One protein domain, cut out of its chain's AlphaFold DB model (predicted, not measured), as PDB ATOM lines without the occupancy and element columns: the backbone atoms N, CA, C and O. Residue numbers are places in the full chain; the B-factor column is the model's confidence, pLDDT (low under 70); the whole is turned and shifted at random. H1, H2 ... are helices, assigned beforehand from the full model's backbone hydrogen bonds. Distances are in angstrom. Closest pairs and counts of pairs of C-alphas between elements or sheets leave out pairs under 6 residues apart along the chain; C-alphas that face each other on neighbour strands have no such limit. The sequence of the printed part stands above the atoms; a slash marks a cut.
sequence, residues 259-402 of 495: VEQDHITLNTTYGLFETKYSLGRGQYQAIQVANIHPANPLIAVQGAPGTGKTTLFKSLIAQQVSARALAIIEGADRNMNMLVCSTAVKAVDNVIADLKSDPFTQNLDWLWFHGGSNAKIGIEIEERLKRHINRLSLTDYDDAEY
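AT A GLANCE: This is residues 259 to 402 of the 495 residues of the protein "AAA_11 domain-containing protein" of Acinetobacter sichuanensis (UniProt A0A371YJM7). The long helix H2 stands in the middle of a loosely joined set of helices, with H1 packed on its first part on one side, H3 near it on another, and the long helix H4 out beyond, away from the other helices. Unnamed links 330 to 344 and 358 to 373 run through the space between H2 and H4, and residues 390 to 401 stick out. The printed part has 144 residues with five named helices, H1 to H5 in order, and no named strand; the class is all helix, though under half of the residues are in named elements. It is only just compact, close to loose, with a radius of gyration of the C-alphas of 17.1 A and spans of 51 by 38 by 30 A.

HOW THE PARTS SIT: H1, residues 281 to 291, touches H2, residues 309 to 329, with residues 309 to 316 of H2 alone; the closest C-alphas, of Gln 283 and Leu 312, are 5.9 A apart. They run the same way at a tilt of 36 degrees, only just steep. H3, residues 345 to 357, is close to H2 but not clearly touching, the closest C-alphas, of Thr 310 and Val 351, being 7.0 A apart. H4, residues 374 to 394, and H5, residues 399 to 402, are apart from each other and from H1, H2 and H3. Every O i to N i+4 pair is within hydrogen-bond range in H1, H2 and H3, and 14 of 17 in H4; H5 is too short for such a pair.

IN THESE COORDINATES: H1 begins at C-alpha 281 (116.737, 48.734, 86.763). H2 is 30.6 A long and H4 28.6 A, with a kink of 25 degrees near residue 381. H5 ends at C-alpha 402 (118.503, 71.172, 59.579).

THE WHOLE: The C-alphas of Glu 260 and Leu 394, the two farthest apart, are 51.2 A apart. The printed part has no cut; the links before H2, H3 and H4 are long and H4 to H5 is tight. Residues 259 to 267 and 292 to 295 have pLDDT under 70.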
ATOM      1  N   VAL A 259     107.875  53.244  91.442       59.06
ATOM      2  CA  VAL A 259     108.191  52.134  90.544       59.06
ATOM      3  C   VAL A 259     107.281  50.907  90.690       59.06
ATOM      4  O   VAL A 259     107.128  50.149  89.734       59.06
ATOM      5  N   GLU A 260     106.779  50.645  91.892       58.28
ATOM      6  CA  GLU A 260     105.907  49.505  92.200       58.28
ATOM      7  C   GLU A 260     104.431  49.854  92.001       58.28
ATOM      8  O   GLU A 260     103.638  48.973  91.685       58.28
ATOM      9  N   GLN A 261     104.071  51.127  92.189       54.31
ATOM     10  CA  GLN A 261     102.694  51.610  92.092       54.31
ATOM     11  C   GLN A 261     102.275  51.865  90.647       54.31
ATOM     12  O   GLN A 261     101.209  51.422  90.221       54.31
ATOM     13  N   ASP A 262     103.140  52.528  89.885       52.81
ATOM     14  CA  ASP A 262     102.954  52.718  88.459       52.81
ATOM     15  C   ASP A 262     103.740  51.624  87.745       52.81
ATOM     16  O   ASP A 262     104.975  51.647  87.703       52.81
ATOM     17  N   HIS A 263     103.037  50.652  87.150       52.09
ATOM     18  CA  HIS A 263     103.639  49.840  86.096       52.09
ATOM     19  C   HIS A 263     104.239  50.815  85.101       52.09
ATOM     20  O   HIS A 263     103.470  51.518  84.452       52.09
ATOM     21  N   ILE A 264     105.578  50.880  85.059       53.09
ATOM     22  CA  ILE A 264     106.374  51.801  84.244       53.09
ATOM     23  C   ILE A 264     105.606  52.070  82.955       53.09
ATOM     24  O   ILE A 264     105.591  51.226  82.056       53.09
ATOM     25  N   THR A 265     104.911  53.210  82.884       52.19
ATOM     26  CA  THR A 265     104.349  53.679  81.626       52.19
ATOM     27  C   THR A 265     105.574  53.901  80.777       52.19
ATOM     28  O   THR A 265     106.340  54.818  81.063       52.19
ATOM     29  N   LEU A 266     105.824  52.974  79.851       57.25
ATOM     30  CA  LEU A 266     107.000  52.923  78.993       57.25
ATOM     31  C   LEU A 266     106.957  54.107  78.029       57.25
ATOM     32  O   LEU A 266     106.761  53.954  76.826       57.25
ATOM     33  N   ASN A 267     107.128  55.309  78.569       68.38
ATOM     34  CA  ASN A 267     107.434  56.476  77.783       68.38
ATOM     35  C   ASN A 267     108.806  56.202  77.185       68.38
ATOM     36  O   ASN A 267     109.798  56.015  77.901       68.38
ATOM     37  N   THR A 268     108.853  56.113  75.861       76.62
ATOM     38  CA  THR A 268     110.082  55.774  75.160       76.62
ATOM     39  C   THR A 268     111.183  56.761  75.554       76.62
ATOM     40  O   THR A 268     111.043  57.977  75.432       76.62
ATOM     41  N   THR A 269     112.287  56.236  76.087       85.19
ATOM     42  CA  THR A 269     113.487  57.030  76.378       85.19
ATOM     43  C   THR A 269     114.321  57.095  75.109       85.19
ATOM     44  O   THR A 269     114.724  56.058  74.585       85.19
ATOM     45  N   TYR A 270     114.572  58.304  74.620       88.31
ATOM     46  CA  TYR A 270     115.278  58.539  73.360       88.31
ATOM     47  C   TYR A 270     116.734  58.967  73.566       88.31
ATOM     48  O   TYR A 270     117.535  58.837  72.642       88.31
ATOM     49  N   GLY A 271     117.087  59.450  74.761       86.75
ATOM     50  CA  GLY A 271     118.439  59.881  75.101       86.75
ATOM     51  C   GLY A 271     119.014  59.094  76.275       86.75
ATOM     52  O   GLY A 271     118.479  59.130  77.379       86.75
ATOM     53  N   LEU A 272     120.134  58.411  76.040       87.44
ATOM     54  CA  LEU A 272     120.951  57.753  77.060       87.44
ATOM     55  C   LEU A 272     122.420  58.078  76.795       87.44
ATOM     56  O   LEU A 272     122.851  58.086  75.644       87.44
ATOM     57  N   PHE A 273     123.180  58.350  77.856       80.81
ATOM     58  CA  PHE A 273     124.596  58.711  77.723       80.81
ATOM     59  C   PHE A 273     125.520  57.485  77.737       80.81
ATOM     60  O   PHE A 273     126.561  57.474  77.090       80.81
ATOM     61  N   GLU A 274     125.164  56.447  78.498       77.88
ATOM     62  CA  GLU A 274     125.979  55.237  78.609       77.88
ATOM     63  C   GLU A 274     125.879  54.380  77.338       77.88
ATOM     64  O   GLU A 274     124.785  54.096  76.853       77.88
ATOM     65  N   THR A 275     127.029  53.946  76.819       73.75
ATOM     66  CA  THR A 275     127.129  53.185  75.562       73.75
ATOM     67  C   THR A 275     127.657  51.767  75.754       73.75
ATOM     68  O   THR A 275     127.473  50.930  74.872       73.75
ATOM     69  N   LYS A 276     128.313  51.474  76.886       74.44
ATOM     70  CA  LYS A 276     128.967  50.181  77.142       74.44
ATOM     71  C   LYS A 276     128.149  49.278  78.049       74.44
ATOM     72  O   LYS A 276     128.111  48.070  77.827       74.44
ATOM     73  N   TYR A 277     127.514  49.848  79.068       75.88
ATOM     74  CA  TYR A 277     126.787  49.086  80.078       75.88
ATOM     75  C   TYR A 277     125.308  49.450  80.085       75.88
ATOM     76  O   TYR A 277     124.929  50.611  79.987       75.88
ATOM     77  N   SER A 278     124.439  48.454  80.223       76.94
ATOM     78  CA  SER A 278     123.021  48.737  80.434       76.94
ATOM     79  C   SER A 278     122.826  49.455  81.767       76.94
ATOM     80  O   SER A 278     123.474  49.119  82.761       76.94
ATOM     81  N   LEU A 279     121.915  50.428  81.796       82.31
ATOM     82  CA  LEU A 279     121.498  51.038  83.052       82.31
ATOM     83  C   LEU A 279     120.887  49.973  83.964       82.31
ATOM     84  O   LEU A 279     120.120  49.115  83.523       82.31
ATOM     85  N   GLY A 280     121.200  50.054  85.253       80.19
ATOM     86  CA  GLY A 280     120.522  49.248  86.255       80.19
ATOM     87  C   GLY A 280     119.029  49.576  86.290       80.19
ATOM     88  O   GLY A 280     118.627  50.712  86.025       80.19
ATOM     89  N   ARG A 281     118.203  48.599  86.683       78.12
ATOM     90  CA  ARG A 281     116.737  48.734  86.763       78.12
ATOM     91  C   ARG A 281     116.302  50.028  87.467       78.12
ATOM     92  O   ARG A 281     115.530  50.790  86.897       78.12
ATOM     93  N   GLY A 282     116.869  50.322  88.640       79.62
ATOM     94  CA  GLY A 282     116.552  51.537  89.405       79.62
ATOM     95  C   GLY A 282     116.950  52.848  88.715       79.62
ATOM     96  O   GLY A 282     116.244  53.843  88.833       79.62
ATOM     97  N   GLN A 283     118.047  52.861  87.949       84.88
ATOM     98  CA  GLN A 283     118.464  54.042  87.183       84.88
ATOM     99  C   GLN A 283     117.503  54.297  86.022       84.88
ATOM    100  O   GLN A 283     117.048  55.420  85.832       84.88
ATOM    101  N   TYR A 284     117.165  53.249  85.269       82.56
ATOM    102  CA  TYR A 284     116.211  53.358  84.168       82.56
ATOM    103  C   TYR A 284     114.835  53.813  84.664       82.56
ATOM    104  O   TYR A 284     114.221  54.701  84.084       82.56
ATOM    105  N   GLN A 285     114.391  53.270  85.795       80.06
ATOM    106  CA  GLN A 285     113.152  53.673  86.450       80.06
ATOM    107  C   GLN A 285     113.161  55.140  86.880       80.06
ATOM    108  O   GLN A 285     112.186  55.842  86.638       80.06
ATOM    109  N   ALA A 286     114.263  55.635  87.447       82.94
ATOM    110  CA  ALA A 286     114.383  57.050  87.789       82.94
ATOM    111  C   ALA A 286     114.233  57.963  86.555       82.94
ATOM    112  O   ALA A 286     113.571  58.994  86.641       82.94
ATOM    113  N   ILE A 287     114.783  57.565  85.401       84.56
ATOM    114  CA  ILE A 287     114.609  58.292  84.130       84.56
ATOM    115  C   ILE A 287     113.149  58.249  83.673       84.56
ATOM    116  O   ILE A 287     112.598  59.274  83.284       84.56
ATOM    117  N   GLN A 288     112.514  57.079  83.736       80.44
ATOM    118  CA  GLN A 288     111.112  56.909  83.356       80.44
ATOM    119  C   GLN A 288     110.196  57.804  84.190       80.44
ATOM    120  O   GLN A 288     109.436  58.577  83.619       80.44
ATOM    121  N   VAL A 289     110.328  57.783  85.520       77.00
ATOM    122  CA  VAL A 289     109.526  58.632  86.415       77.00
ATOM    123  C   VAL A 289     109.782  60.117  86.140       77.00
ATOM    124  O   VAL A 289     108.831  60.893  86.091       77.00
ATOM    125  N   ALA A 290     111.034  60.510  85.878       77.31
ATOM    126  CA  ALA A 290     111.372  61.886  85.501       77.31
ATOM    127  C   ALA A 290     110.749  62.321  84.161       77.31
ATOM    128  O   ALA A 290     110.486  63.506  83.963       77.31
ATOM    129  N   ASN A 291     110.481  61.379  83.255       74.31
ATOM    130  CA  ASN A 291     109.806  61.642  81.983       74.31
ATOM    131  C   ASN A 291     108.276  61.738  82.116       74.31
ATOM    132  O   ASN A 291     107.622  62.202  81.180       74.31
ATOM    133  N   ILE A 292     107.683  61.328  83.243       65.62
ATOM    134  CA  ILE A 292     106.241  61.475  83.511       65.62
ATOM    135  C   ILE A 292     105.989  62.892  84.057       65.62
ATOM    136  O   ILE A 292     105.644  63.111  85.219       65.62
ATOM    137  N   HIS A 293     106.211  63.891  83.205       58.75
ATOM    138  CA  HIS A 293     105.954  65.294  83.522       58.75
ATOM    139  C   HIS A 293     104.485  65.638  83.218       58.75
ATOM    140  O   HIS A 293     104.006  65.272  82.143       58.75
ATOM    141  N   PRO A 294     103.745  66.370  84.077       53.75
ATOM    142  CA  PRO A 294     104.127  67.032  85.335       53.75
ATOM    143  C   PRO A 294     103.785  66.237  86.610       53.75
ATOM    144  O   PRO A 294     103.760  66.819  87.690       53.75
ATOM    145  N   ALA A 295     103.462  64.943  86.511       63.53
ATOM    146  CA  ALA A 295     102.876  64.193  87.626       63.53
ATOM    147  C   ALA A 295     103.800  64.079  88.851       63.53
ATOM    148  O   ALA A 295     103.308  63.978  89.971       63.53
ATOM    149  N   ASN A 296     105.123  64.133  88.649       70.38
ATOM    150  CA  ASN A 296     106.119  63.972  89.710       70.38
ATOM    151  C   ASN A 296     107.137  65.129  89.724       70.38
ATOM    152  O   ASN A 296     108.222  64.991  89.156       70.38
ATOM    153  N   PRO A 297     106.820  66.267  90.372       75.06
ATOM    154  CA  PRO A 297     107.728  67.413  90.452       75.06
ATOM    155  C   PRO A 297     108.941  67.160  91.360       75.06
ATOM    156  O   PRO A 297     109.994  67.764  91.150       75.06
ATOM    157  N   LEU A 298     108.827  66.243  92.331       81.19
ATOM    158  CA  LEU A 298     109.927  65.828  93.200       81.19
ATOM    159  C   LEU A 298     110.126  64.305  93.212       81.19
ATOM    160  O   LEU A 298     109.245  63.537  93.621       81.19
ATOM    161  N   ILE A 299     111.333  63.879  92.827       80.00
ATOM    162  CA  ILE A 299     111.745  62.472  92.753       80.00
ATOM    163  C   ILE A 299     112.997  62.269  93.607       80.00
ATOM    164  O   ILE A 299     114.050  62.847  93.340       80.00
ATOM    165  N   ALA A 300     112.893  61.413  94.622       81.62
ATOM    166  CA  ALA A 300     114.033  61.003  95.428       81.62
ATOM    167  C   ALA A 300     114.694  59.764  94.809       81.62
ATOM    168  O   ALA A 300     114.058  58.723  94.654       81.62
ATOM    169  N   VAL A 301     115.986  59.863  94.485       82.69
ATOM    170  CA  VAL A 301     116.778  58.729  93.995       82.69
ATOM    171  C   VAL A 301     117.856  58.389  95.012       82.69
ATOM    172  O   VAL A 301     118.827  59.129  95.185       82.69
ATOM    173  N   GLN A 302     117.709  57.242  95.669       83.62
ATOM    174  CA  GLN A 302     118.688  56.743  96.628       83.62
ATOM    175  C   GLN A 302     119.598  55.701  95.974       83.62
ATOM    176  O   GLN A 302     119.140  54.754  95.342       83.62
ATOM    177  N   GLY A 303     120.910  55.855  96.147       82.12
ATOM    178  CA  GLY A 303     121.889  54.894  95.649       82.12
ATOM    179  C   GLY A 303     123.142  54.870  96.512       82.12
ATOM    180  O   GLY A 303     123.678  55.929  96.856       82.12
ATOM    181  N   ALA A 304     123.622  53.669  96.836       81.94
ATOM    182  CA  ALA A 304     124.860  53.458  97.580       81.94
ATOM    183  C   ALA A 304     126.091  54.050  96.843       81.94
ATOM    184  O   ALA A 304     126.008  54.455  95.672       81.94
ATOM    185  N   PRO A 305     127.255  54.174  97.501       79.12
ATOM    186  CA  PRO A 305     128.496  54.512  96.809       79.12
ATOM    187  C   PRO A 305     128.754  53.556  95.630       79.12
ATOM    188  O   PRO A 305     128.552  52.353  95.751       79.12
ATOM    189  N   GLY A 306     129.150  54.094  94.472       79.75
ATOM    190  CA  GLY A 306     129.447  53.295  93.273       79.75
ATOM    191  C   GLY A 306     128.248  52.868  92.411       79.75
ATOM    192  O   GLY A 306     128.458  52.319  91.338       79.75
ATOM    193  N   THR A 307     126.997  53.174  92.778       80.31
ATOM    194  CA  THR A 307     125.801  52.740  92.013       80.31
ATOM    195  C   THR A 307     125.494  53.581  90.760       80.31
ATOM    196  O   THR A 307     124.347  53.658  90.323       80.31
ATOM    197  N   GLY A 308     126.484  54.288  90.207       80.88
ATOM    198  CA  GLY A 308     126.335  55.037  88.953       80.88
ATOM    199  C   GLY A 308     125.380  56.240  88.998       80.88
ATOM    200  O   GLY A 308     124.726  56.531  88.001       80.88
ATOM    201  N   LYS A 309     125.286  56.966  90.122       85.12
ATOM    202  CA  LYS A 309     124.486  58.212  90.212       85.12
ATOM    203  C   LYS A 309     124.886  59.242  89.145       85.12
ATOM    204  O   LYS A 309     124.026  59.850  88.522       85.12
ATOM    205  N   THR A 310     126.183  59.378  88.872       80.81
ATOM    206  CA  THR A 310     126.703  60.232  87.791       80.81
ATOM    207  C   THR A 310     126.221  59.772  86.414       80.81
ATOM    208  O   THR A 310     125.818  60.593  85.598       80.81
ATOM    209  N   THR A 311     126.196  58.462  86.154       84.75
ATOM    210  CA  THR A 311     125.675  57.891  84.899       84.75
ATOM    211  C   THR A 311     124.190  58.194  84.711       84.75
ATOM    212  O   THR A 311     123.766  58.544  83.607       84.75
ATOM    213  N   LEU A 312     123.409  58.124  85.793       86.19
ATOM    214  CA  LEU A 312     122.008  58.535  85.791       86.19
ATOM    215  C   LEU A 312     121.862  60.020  85.419       86.19
ATOM    216  O   LEU A 312     121.101  60.331  84.508       86.19
ATOM    217  N   PHE A 313     122.631  60.919  86.043       85.00
ATOM    218  CA  PHE A 313     122.600  62.351  85.710       85.00
ATOM    219  C   PHE A 313     122.923  62.624  84.240       85.00
ATOM    220  O   PHE A 313     122.188  63.350  83.576       85.00
ATOM    221  N   LYS A 314     123.977  62.002  83.703       84.31
ATOM    222  CA  LYS A 314     124.337  62.156  82.286       84.31
ATOM    223  C   LYS A 314     123.220  61.675  81.358       84.31
ATOM    224  O   LYS A 314     122.932  62.315  80.352       84.31
ATOM    225  N   SER A 315     122.546  60.585  81.721       87.44
ATOM    226  CA  SER A 315     121.416  60.061  80.948       87.44
ATOM    227  C   SER A 315     120.186  60.972  81.018       87.44
ATOM    228  O   SER A 315     119.512  61.138  80.008       87.44
ATOM    229  N   LEU A 316     119.931  61.634  82.153       87.31
ATOM    230  CA  LEU A 316     118.887  62.662  82.257       87.31
ATOM    231  C   LEU A 316     119.187  63.870  81.357       87.31
ATOM    232  O   LEU A 316     118.284  64.356  80.681       87.31
ATOM    233  N   ILE A 317     120.446  64.323  81.293       86.19
ATOM    234  CA  ILE A 317     120.866  65.392  80.370       86.19
ATOM    235  C   ILE A 317     120.624  64.960  78.919       86.19
ATOM    236  O   ILE A 317     119.984  65.687  78.162       86.19
ATOM    237  N   ALA A 318     121.084  63.762  78.540       87.75
ATOM    238  CA  ALA A 318     120.893  63.229  77.191       87.75
ATOM    239  C   ALA A 318     119.404  63.155  76.817       87.75
ATOM    240  O   ALA A 318     119.016  63.607  75.742       87.75
ATOM    241  N   GLN A 319     118.561  62.659  77.725       88.50
ATOM    242  CA  GLN A 319     117.118  62.584  77.523       88.50
ATOM    243  C   GLN A 319     116.481  63.966  77.317       88.50
ATOM    244  O   GLN A 319     115.653  64.107  76.420       88.50
ATOM    245  N   GLN A 320     116.877  64.992  78.081       87.69
ATOM    246  CA  GLN A 320     116.372  66.361  77.895       87.69
ATOM    247  C   GLN A 320     116.799  66.959  76.550       87.69
ATOM    248  O   GLN A 320     115.989  67.571  75.854       87.69
ATOM    249  N   VAL A 321     118.050  66.737  76.132       88.50
ATOM    250  CA  VAL A 321     118.539  67.189  74.818       88.50
ATOM    251  C   VAL A 321     117.751  66.522  73.687       88.50
ATOM    252  O   VAL A 321     117.289  67.207  72.773       88.50
ATOM    253  N   SER A 322     117.541  65.204  73.763       90.62
ATOM    254  CA  SER A 322     116.744  64.459  72.784       90.62
ATOM    255  C   SER A 322     115.284  64.917  72.758       90.62
ATOM    256  O   SER A 322     114.732  65.131  71.679       90.62
ATOM    257  N   ALA A 323     114.667  65.120  73.925       88.06
ATOM    258  CA  ALA A 323     113.293  65.601  74.033       88.06
ATOM    259  C   ALA A 323     113.131  67.001  73.421       88.06
ATOM    260  O   ALA A 323     112.177  67.242  72.679       88.06
ATOM    261  N   ARG A 324     114.087  67.910  73.658       90.19
ATOM    262  CA  ARG A 324     114.067  69.249  73.057       90.19
ATOM    263  C   ARG A 324     114.228  69.189  71.542       90.19
ATOM    264  O   ARG A 324     113.517  69.892  70.835       90.19
ATOM    265  N   ALA A 325     115.129  68.344  71.038       92.25
ATOM    266  CA  ALA A 325     115.333  68.183  69.600       92.25
ATOM    267  C   ALA A 325     114.048  67.723  68.888       92.25
ATOM    268  O   ALA A 325     113.688  68.283  67.853       92.25
ATOM    269  N   LEU A 326     113.323  66.760  69.465       92.81
ATOM    270  CA  LEU A 326     112.023  66.320  68.950       92.81
ATOM    271  C   LEU A 326     110.977  67.442  69.007       92.81
ATOM    272  O   LEU A 326     110.306  67.702  68.011       92.81
ATOM    273  N   ALA A 327     110.910  68.182  70.115       91.69
ATOM    274  CA  ALA A 327     109.992  69.311  70.256       91.69
ATOM    275  C   ALA A 327     110.261  70.427  69.221       91.69
ATOM    276  O   ALA A 327     109.328  70.984  68.646       91.69
ATOM    277  N   ILE A 328     111.534  70.713  68.916       93.75
ATOM    278  CA  ILE A 328     111.931  71.649  67.850       93.75
ATOM    279  C   ILE A 328     111.467  71.145  66.476       93.75
ATOM    280  O   ILE A 328     110.958  71.926  65.674       93.75
ATOM    281  N   ILE A 329     111.619  69.848  66.190       95.38
ATOM    282  CA  ILE A 329     111.173  69.236  64.926       95.38
ATOM    283  C   ILE A 329     109.655  69.367  64.732       95.38
ATOM    284  O   ILE A 329     109.202  69.555  63.596       95.38
ATOM    285  N   GLU A 330     108.899  69.294  65.828       93.50
ATOM    286  CA  GLU A 330     107.443  69.473  65.893       93.50
ATOM    287  C   GLU A 330     107.001  70.949  65.860       93.50
ATOM    288  O   GLU A 330     105.806  71.233  65.804       93.50
ATOM    289  N   GLY A 331     107.939  71.902  65.871       93.50
ATOM    290  CA  GLY A 331     107.637  73.337  65.889       93.50
ATOM    291  C   GLY A 331     107.221  73.872  67.262       93.50
ATOM    292  O   GLY A 331     106.650  74.956  67.354       93.50
ATOM    293  N   ALA A 332     107.510  73.131  68.331       92.25
ATOM    294  CA  ALA A 332     107.175  73.473  69.704       92.25
ATOM    295  C   ALA A 332     108.440  73.531  70.575       92.25
ATOM    296  O   ALA A 332     108.524  72.797  71.558       92.25
ATOM    297  N   ASP A 333     109.428  74.375  70.234       89.75
ATOM    298  CA  ASP A 333     110.623  74.539  71.082       89.75
ATOM    299  C   ASP A 333     110.216  74.954  72.503       89.75
ATOM    300  O   ASP A 333     109.375  75.834  72.711       89.75
ATOM    301  N   ARG A 334     110.809  74.291  73.494       83.25
ATOM    302  CA  ARG A 334     110.544  74.509  74.916       83.25
ATOM    303  C   ARG A 334     111.864  74.695  75.631       83.25
ATOM    304  O   ARG A 334     112.865  74.054  75.317       83.25
ATOM    305  N   ASN A 335     111.841  75.538  76.654       81.69
ATOM    306  CA  ASN A 335     112.964  75.642  77.562       81.69
ATOM    307  C   ASN A 335     113.103  74.324  78.346       81.69
ATOM    308  O   ASN A 335     112.215  73.968  79.117       81.69
ATOM    309  N   MET A 336     114.212  73.619  78.126       81.50
ATOM    310  CA  MET A 336     114.589  72.391  78.837       81.50
ATOM    311  C   MET A 336     115.920  72.569  79.581       81.50
ATOM    312  O   MET A 336     116.718  71.640  79.694       81.50
ATOM    313  N   ASN A 337     116.196  73.792  80.047       83.44
ATOM    314  CA  ASN A 337     117.386  74.077  80.840       83.44
ATOM    315  C   ASN A 337     117.378  73.249  82.128       83.44
ATOM    316  O   ASN A 337     116.367  73.159  82.823       83.44
ATOM    317  N   MET A 338     118.540  72.694  82.465       85.44
ATOM    318  CA  MET A 338     118.741  71.910  83.677       85.44
ATOM    319  C   MET A 338     119.721  72.629  84.597       85.44
ATOM    320  O   MET A 338     120.840  72.948  84.197       85.44
ATOM    321  N   LEU A 339     119.306  72.851  85.844       87.19
ATOM    322  CA  LEU A 339     120.200  73.295  86.904       87.19
ATOM    323  C   LEU A 339     120.711  72.070  87.665       87.19
ATOM    324  O   LEU A 339     119.928  71.327  88.254       87.19
ATOM    325  N   VAL A 340     122.027  71.866  87.649       83.81
ATOM    326  CA  VAL A 340     122.687  70.784  88.385       83.81
ATOM    327  C   VAL A 340     123.426  71.382  89.575       83.81
ATOM    328  O   VAL A 340     124.327  72.201  89.407       83.81
ATOM    329  N   CYS A 341     123.053  70.956  90.780       84.06
ATOM    330  CA  CYS A 341     123.637  71.434  92.029       84.06
ATOM    331  C   CYS A 341     124.269  70.282  92.816       84.06
ATOM    332  O   CYS A 341     123.793  69.147  92.784       84.06
ATOM    333  N   SER A 342     125.328  70.583  93.563       79.25
ATOM    334  CA  SER A 342     125.908  69.671  94.546       79.25
ATOM    335  C   SER A 342     126.496  70.462  95.703       79.25
ATOM    336  O   SER A 342     127.008  71.561  95.504       79.25
ATOM    337  N   THR A 343     126.473  69.879  96.901       70.56
ATOM    338  CA  THR A 343     127.175  70.419  98.073       70.56
ATOM    339  C   THR A 343     128.695  70.325  97.927       70.56
ATOM    340  O   THR A 343     129.424  71.097  98.540       70.56
ATOM    341  N   ALA A 344     129.194  69.411  97.086       70.75
ATOM    342  CA  ALA A 344     130.610  69.276  96.776       70.75
ATOM    343  C   ALA A 344     130.892  69.779  95.356       70.75
ATOM    344  O   ALA A 344     130.512  69.131  94.380       70.75
ATOM    345  N   VAL A 345     131.640  70.882  95.234       70.88
ATOM    346  CA  VAL A 345     132.044  71.467  93.935       70.88
ATOM    347  C   VAL A 345     132.684  70.416  93.014       70.88
ATOM    348  O   VAL A 345     132.327  70.328  91.842       70.88
ATOM    349  N   LYS A 346     133.502  69.510  93.578       76.19
ATOM    350  CA  LYS A 346     134.126  68.389  92.848       76.19
ATOM    351  C   LYS A 346     133.127  67.491  92.111       76.19
ATOM    352  O   LYS A 346     133.466  66.929  91.078       76.19
ATOM    353  N   ALA A 347     131.911  67.310  92.628       75.38
ATOM    354  CA  ALA A 347     130.917  66.465  91.970       75.38
ATOM    355  C   ALA A 347     130.410  67.099  90.666       75.38
ATOM    356  O   ALA A 347     130.228  66.387  89.682       75.38
ATOM    357  N   VAL A 348     130.237  68.426  90.647       80.44
ATOM    358  CA  VAL A 348     129.884  69.182  89.435       80.44
ATOM    359  C   VAL A 348     131.066  69.203  88.466       80.44
ATOM    360  O   VAL A 348     130.885  68.908  87.285       80.44
ATOM    361  N   ASP A 349     132.279  69.450  88.974       82.31
ATOM    362  CA  ASP A 349     133.507  69.426  88.170       82.31
ATOM    363  C   ASP A 349     133.688  68.083  87.451       82.31
ATOM    364  O   ASP A 349     134.015  68.062  86.266       82.31
ATOM    365  N   ASN A 350     133.417  66.962  88.129       82.19
ATOM    366  CA  ASN A 350     133.521  65.626  87.541       82.19
ATOM    367  C   ASN A 350     132.525  65.410  86.393       82.19
ATOM    368  O   ASN A 350     132.892  64.829  85.377       82.19
ATOM    369  N   VAL A 351     131.280  65.891  86.517       82.31
ATOM    370  CA  VAL A 351     130.298  65.796  85.419       82.31
ATOM    371  C   VAL A 351     130.776  66.600  84.209       82.31
ATOM    372  O   VAL A 351     130.707  66.116  83.082       82.31
ATOM    373  N   ILE A 352     131.295  67.809  84.433       86.31
ATOM    374  CA  ILE A 352     131.824  68.660  83.361       86.31
ATOM    375  C   ILE A 352     133.070  68.032  82.726       86.31
ATOM    376  O   ILE A 352     133.209  68.053  81.505       86.31
ATOM    377  N   ALA A 353     133.978  67.475  83.529       85.88
ATOM    378  CA  ALA A 353     135.173  66.794  83.043       85.88
ATOM    379  C   ALA A 353     134.806  65.586  82.170       85.88
ATOM    380  O   ALA A 353     135.347  65.450  81.073       85.88
ATOM    381  N   ASP A 354     133.832  64.781  82.602       83.56
ATOM    382  CA  ASP A 354     133.296  63.670  81.818       83.56
ATOM    383  C   ASP A 354     132.762  64.160  80.461       83.56
ATOM    384  O   ASP A 354     133.166  63.630  79.428       83.56
ATOM    385  N   LEU A 355     131.924  65.207  80.447       84.50
ATOM    386  CA  LEU A 355     131.375  65.792  79.213       84.50
ATOM    387  C   LEU A 355     132.468  66.360  78.289       84.50
ATOM    388  O   LEU A 355     132.372  66.244  77.070       84.50
ATOM    389  N   LYS A 356     133.530  66.949  78.842       87.38
ATOM    390  CA  LYS A 356     134.673  67.432  78.050       87.38
ATOM    391  C   LYS A 356     135.502  66.294  77.459       87.38
ATOM    392  O   LYS A 356     136.058  66.453  76.379       87.38
ATOM    393  N   SER A 357     135.621  65.184  78.184       86.31
ATOM    394  CA  SER A 357     136.439  64.036  77.779       86.31
ATOM    395  C   SER A 357     135.742  63.099  76.792       86.31
ATOM    396  O   SER A 357     136.409  62.320  76.111       86.31
ATOM    397  N   ASP A 358     134.412  63.147  76.724       83.62
ATOM    398  CA  ASP A 358     133.638  62.265  75.865       83.62
ATOM    399  C   ASP A 358     133.730  62.706  74.386       83.62
ATOM    400  O   ASP A 358     133.442  63.864  74.071       83.62
ATOM    401  N   PRO A 359     134.095  61.805  73.449       85.38
ATOM    402  CA  PRO A 359     134.277  62.155  72.038       85.38
ATOM    403  C   PRO A 359     133.047  62.768  71.357       85.38
ATOM    404  O   PRO A 359     133.203  63.500  70.377       85.38
ATOM    405  N   PHE A 360     131.839  62.462  71.838       81.69
ATOM    406  CA  PHE A 360     130.593  62.997  71.300       81.69
ATOM    407  C   PHE A 360     130.318  64.413  71.819       81.69
ATOM    408  O   PHE A 360     129.863  65.265  71.056       81.69
ATOM    409  N   THR A 361     130.623  64.692  73.091       83.44
ATOM    410  CA  THR A 361     130.322  65.990  73.720       83.44
ATOM    411  C   THR A 361     131.505  66.956  73.819       83.44
ATOM    412  O   THR A 361     131.284  68.130  74.105       83.44
ATOM    413  N   GLN A 362     132.735  66.534  73.507       85.31
ATOM    414  CA  GLN A 362     133.946  67.369  73.607       85.31
ATOM    415  C   GLN A 362     133.870  68.691  72.816       85.31
ATOM    416  O   GLN A 362     134.446  69.693  73.230       85.31
ATOM    417  N   ASN A 363     133.129  68.710  71.701       85.62
ATOM    418  CA  ASN A 363     132.946  69.889  70.839       85.62
ATOM    419  C   ASN A 363     131.626  70.634  71.107       85.62
ATOM    420  O   ASN A 363     131.242  71.522  70.347       85.62
ATOM    421  N   LEU A 364     130.902  70.245  72.158       84.19
ATOM    422  CA  LEU A 364     129.626  70.829  72.560       84.19
ATOM    423  C   LEU A 364     129.808  71.688  73.807       84.19
ATOM    424  O   LEU A 364     129.007  71.624  74.730       84.19
ATOM    425  N   ASP A 365     130.864  72.498  73.850       80.06
ATOM    426  CA  ASP A 365     131.117  73.398  74.973       80.06
ATOM    427  C   ASP A 365     129.924  74.334  75.238       80.06
ATOM    428  O   ASP A 365     129.601  74.622  76.379       80.06
ATOM    429  N   TRP A 366     129.162  74.728  74.229       84.00
ATOM    430  CA  TRP A 366     127.925  75.495  74.411       84.00
ATOM    431  C   TRP A 366     126.812  74.773  75.208       84.00
ATOM    432  O   TRP A 366     125.841  75.421  75.595       84.00
ATOM    433  N   LEU A 367     126.911  73.457  75.444       84.62
ATOM    434  CA  LEU A 367     125.873  72.651  76.100       84.62
ATOM    435  C   LEU A 367     125.782  72.896  77.617       84.62
ATOM    436  O   LEU A 367     124.727  72.664  78.206       84.62
ATOM    437  N   TRP A 368     126.858  73.354  78.261       87.31
ATOM    438  CA  TRP A 368     126.888  73.574  79.709       87.31
ATOM    439  C   TRP A 368     127.606  74.870  80.093       87.31
ATOM    440  O   TRP A 368     128.605  75.264  79.485       87.31
ATOM    441  N   PHE A 369     127.156  75.455  81.202       87.56
ATOM    442  CA  PHE A 369     127.803  76.584  81.867       87.56
ATOM    443  C   PHE A 369     128.221  76.188  83.277       87.56
ATOM    444  O   PHE A 369     127.466  75.532  84.000       87.56
ATOM    445  N   HIS A 370     129.435  76.568  83.666       86.31
ATOM    446  CA  HIS A 370     129.966  76.244  84.986       86.31
ATOM    447  C   HIS A 370     129.582  77.329  86.005       86.31
ATOM    448  O   HIS A 370     130.064  78.455  85.958       86.31
ATOM    449  N   GLY A 371     128.707  76.984  86.952       82.38
ATOM    450  CA  GLY A 371     128.368  77.859  88.077       82.38
ATOM    451  C   GLY A 371     129.424  77.885  89.193       82.38
ATOM    452  O   GLY A 371     130.504  77.306  89.083       82.38
ATOM    453  N   GLY A 372     129.092  78.534  90.310       78.88
ATOM    454  CA  GLY A 372     129.932  78.584  91.508       78.88
ATOM    455  C   GLY A 372     130.216  80.017  91.939       78.88
ATOM    456  O   GLY A 372     129.288  80.796  92.131       78.88
ATOM    457  N   SER A 373     131.492  80.363  92.114       77.56
ATOM    458  CA  SER A 373     131.883  81.719  92.504       77.56
ATOM    459  C   SER A 373     131.531  82.748  91.424       77.56
ATOM    460  O   SER A 373     131.550  82.446  90.229       77.56
ATOM    461  N   ASN A 374     131.285  83.995  91.840       78.94
ATOM    462  CA  ASN A 374     131.019  85.109  90.921       78.94
ATOM    463  C   ASN A 374     132.129  85.273  89.871       78.94
ATOM    464  O   ASN A 374     131.836  85.583  88.721       78.94
ATOM    465  N   ALA A 375     133.385  85.001  90.238       80.19
ATOM    466  CA  ALA A 375     134.509  85.015  89.306       80.19
ATOM    467  C   ALA A 375     134.366  83.953  88.199       80.19
ATOM    468  O   ALA A 375     134.505  84.277  87.022       80.19
ATOM    469  N   LYS A 376     134.025  82.702  88.553       81.75
ATOM    470  CA  LYS A 376     133.787  81.630  87.569       81.75
ATOM    471  C   LYS A 376     132.619  81.968  86.646       81.75
ATOM    472  O   LYS A 376     132.740  81.826  85.435       81.75
ATOM    473  N   ILE A 377     131.518  82.455  87.219       85.69
ATOM    474  CA  ILE A 377     130.339  82.879  86.456       85.69
ATOM    475  C   ILE A 377     130.709  84.014  85.495       85.69
ATOM    476  O   ILE A 377     130.328  83.971  84.329       85.69
ATOM    477  N   GLY A 378     131.489  84.996  85.956       86.12
ATOM    478  CA  GLY A 378     131.987  86.088  85.125       86.12
ATOM    479  C   GLY A 378     132.784  85.583  83.923       86.12
ATOM    480  O   GLY A 378     132.473  85.956  82.797       86.12
ATOM    481  N   ILE A 379     133.739  84.674  84.140       87.19
ATOM    482  CA  ILE A 379     134.533  84.057  83.063       87.19
ATOM    483  C   ILE A 379     133.629  83.316  82.068       87.19
ATOM    484  O   ILE A 379     133.739  83.508  80.860       87.19
ATOM    485  N   GLU A 380     132.694  82.499  82.553       89.25
ATOM    486  CA  GLU A 380     131.768  81.743  81.703       89.25
ATOM    487  C   GLU A 380     130.866  82.658  80.860       89.25
ATOM    488  O   GLU A 380     130.638  82.391  79.675       89.25
ATOM    489  N   ILE A 381     130.389  83.764  81.435       89.12
ATOM    490  CA  ILE A 381     129.572  84.751  80.723       89.12
ATOM    491  C   ILE A 381     130.408  85.485  79.669       89.12
ATOM    492  O   ILE A 381     130.016  85.545  78.500       89.12
ATOM    493  N   GLU A 382     131.546  86.046  80.073       88.25
ATOM    494  CA  GLU A 382     132.363  86.917  79.231       88.25
ATOM    495  C   GLU A 382     133.064  86.147  78.109       88.25
ATOM    496  O   GLU A 382     133.033  86.565  76.949       88.25
ATOM    497  N   GLU A 383     133.657  84.994  78.417       86.75
ATOM    498  CA  GLU A 383     134.508  84.282  77.464       86.75
ATOM    499  C   GLU A 383     133.749  83.273  76.600       86.75
ATOM    500  O   GLU A 383     134.108  83.095  75.429       86.75
ATOM    501  N   ARG A 384     132.712  82.617  77.148       87.81
ATOM    502  CA  ARG A 384     131.974  81.535  76.467       87.81
ATOM    503  C   ARG A 384     130.594  81.979  76.002       87.81
ATOM    504  O   ARG A 384     130.332  81.956  74.799       87.81
ATOM    505  N   LEU A 385     129.719  82.428  76.905       89.88
ATOM    506  CA  LEU A 385     128.332  82.758  76.552       89.88
ATOM    507  C   LEU A 385     128.258  83.877  75.507       89.88
ATOM    508  O   LEU A 385     127.626  83.694  74.466       89.88
ATOM    509  N   LYS A 386     128.942  85.008  75.734       89.88
ATOM    510  CA  LYS A 386     128.968  86.121  74.767       89.88
ATOM    511  C   LYS A 386     129.503  85.687  73.405       89.88
ATOM    512  O   LYS A 386     128.948  86.065  72.377       89.88
ATOM    513  N   ARG A 387     130.535  84.839  73.378       88.81
ATOM    514  CA  ARG A 387     131.095  84.292  72.136       88.81
ATOM    515  C   ARG A 387     130.073  83.442  71.379       88.81
ATOM    516  O   ARG A 387     129.942  83.598  70.166       88.81
ATOM    517  N   HIS A 388     129.331  82.578  72.073       89.31
ATOM    518  CA  HIS A 388     128.287  81.763  71.448       89.31
ATOM    519  C   HIS A 388     127.111  82.606  70.945       89.31
ATOM    520  O   HIS A 388     126.658  82.368  69.828       89.31
ATOM    521  N   ILE A 389     126.666  83.609  71.711       90.50
ATOM    522  CA  ILE A 389     125.621  84.553  71.283       90.50
ATOM    523  C   ILE A 389     126.061  85.293  70.019       90.50
ATOM    524  O   ILE A 389     125.328  85.307  69.033       90.50
ATOM    525  N   ASN A 390     127.283  85.836  70.010       90.62
ATOM    526  CA  ASN A 390     127.826  86.535  68.846       90.62
ATOM    527  C   ASN A 390     127.898  85.612  67.626       90.62
ATOM    528  O   ASN A 390     127.474  85.994  66.538       90.62
ATOM    529  N   ARG A 391     128.364  84.368  67.804       88.50
ATOM    530  CA  ARG A 391     128.375  83.374  66.724       88.50
ATOM    531  C   ARG A 391     126.967  83.135  66.183       88.50
ATOM    532  O   ARG A 391     126.784  83.206  64.976       88.50
ATOM    533  N   LEU A 392     125.982  82.898  67.050       88.25
ATOM    534  CA  LEU A 392     124.591  82.671  66.640       88.25
ATOM    535  C   LEU A 392     123.993  83.881  65.914       88.25
ATOM    536  O   LEU A 392     123.282  83.693  64.940       88.25
ATOM    537  N   SER A 393     124.319  85.109  66.329       90.62
ATOM    538  CA  SER A 393     123.839  86.323  65.649       90.62
ATOM    539  C   SER A 393     124.440  86.549  64.259       90.62
ATOM    540  O   SER A 393     123.865  87.283  63.464       90.62
ATOM    541  N   LEU A 394     125.599  85.945  63.981       91.44
ATOM    542  CA  LEU A 394     126.328  86.078  62.716       91.44
ATOM    543  C   LEU A 394     126.153  84.864  61.795       91.44
ATOM    544  O   LEU A 394     126.637  84.888  60.668       91.44
ATOM    545  N   THR A 395     125.532  83.789  62.284       89.81
ATOM    546  CA  THR A 395     125.365  82.544  61.532       89.81
ATOM    547  C   THR A 395     123.969  82.513  60.932       89.81
ATOM    548  O   THR A 395     122.982  82.562  61.667       89.81
ATOM    549  N   ASP A 396     123.885  82.395  59.610       92.31
ATOM    550  CA  ASP A 396     122.614  82.167  58.933       92.31
ATOM    551  C   ASP A 396     122.105  80.749  59.203       92.31
ATOM    552  O   ASP A 396     122.872  79.795  59.359       92.31
ATOM    553  N   TYR A 397     120.785  80.606  59.257       89.88
ATOM    554  CA  TYR A 397     120.149  79.309  59.426       89.88
ATOM    555  C   TYR A 397     120.364  78.429  58.184       89.88
ATOM    556  O   TYR A 397     119.927  78.772  57.085       89.88
ATOM    557  N   ASP A 398     121.009  77.277  58.373       93.94
ATOM    558  CA  ASP A 398     121.209  76.276  57.324       93.94
ATOM    559  C   ASP A 398     120.019  75.303  57.268       93.94
ATOM    560  O   ASP A 398     119.943  74.307  57.994       93.94
ATOM    561  N   ASP A 399     119.071  75.601  56.378       94.56
ATOM    562  CA  ASP A 399     117.869  74.784  56.180       94.56
ATOM    563  C   ASP A 399     118.177  73.376  55.637       94.56
ATOM    564  O   ASP A 399     117.473  72.407  55.950       94.56
ATOM    565  N   ALA A 400     119.255  73.235  54.858       96.50
ATOM    566  CA  ALA A 400     119.660  71.954  54.294       96.50
ATOM    567  C   ALA A 400     120.249  71.046  55.381       96.50
ATOM    568  O   ALA A 400     119.885  69.867  55.476       96.50
ATOM    569  N   GLU A 401     121.116  71.595  56.236       94.88
ATOM    570  CA  GLU A 401     121.646  70.875  57.389       94.88
ATOM    571  C   GLU A 401     120.534  70.505  58.375       94.88
ATOM    572  O   GLU A 401     120.449  69.338  58.779       94.88
ATOM    573  N   TYR A 402     119.647  71.445  58.711       94.38
ATOM    574  CA  TYR A 402     118.503  71.172  59.579       94.38
ATOM    575  C   TYR A 402     117.637  70.036  59.031       94.38
ATOM    576  O   TYR A 402     117.347  69.078  59.748       94.38
TER     577      TYR A 402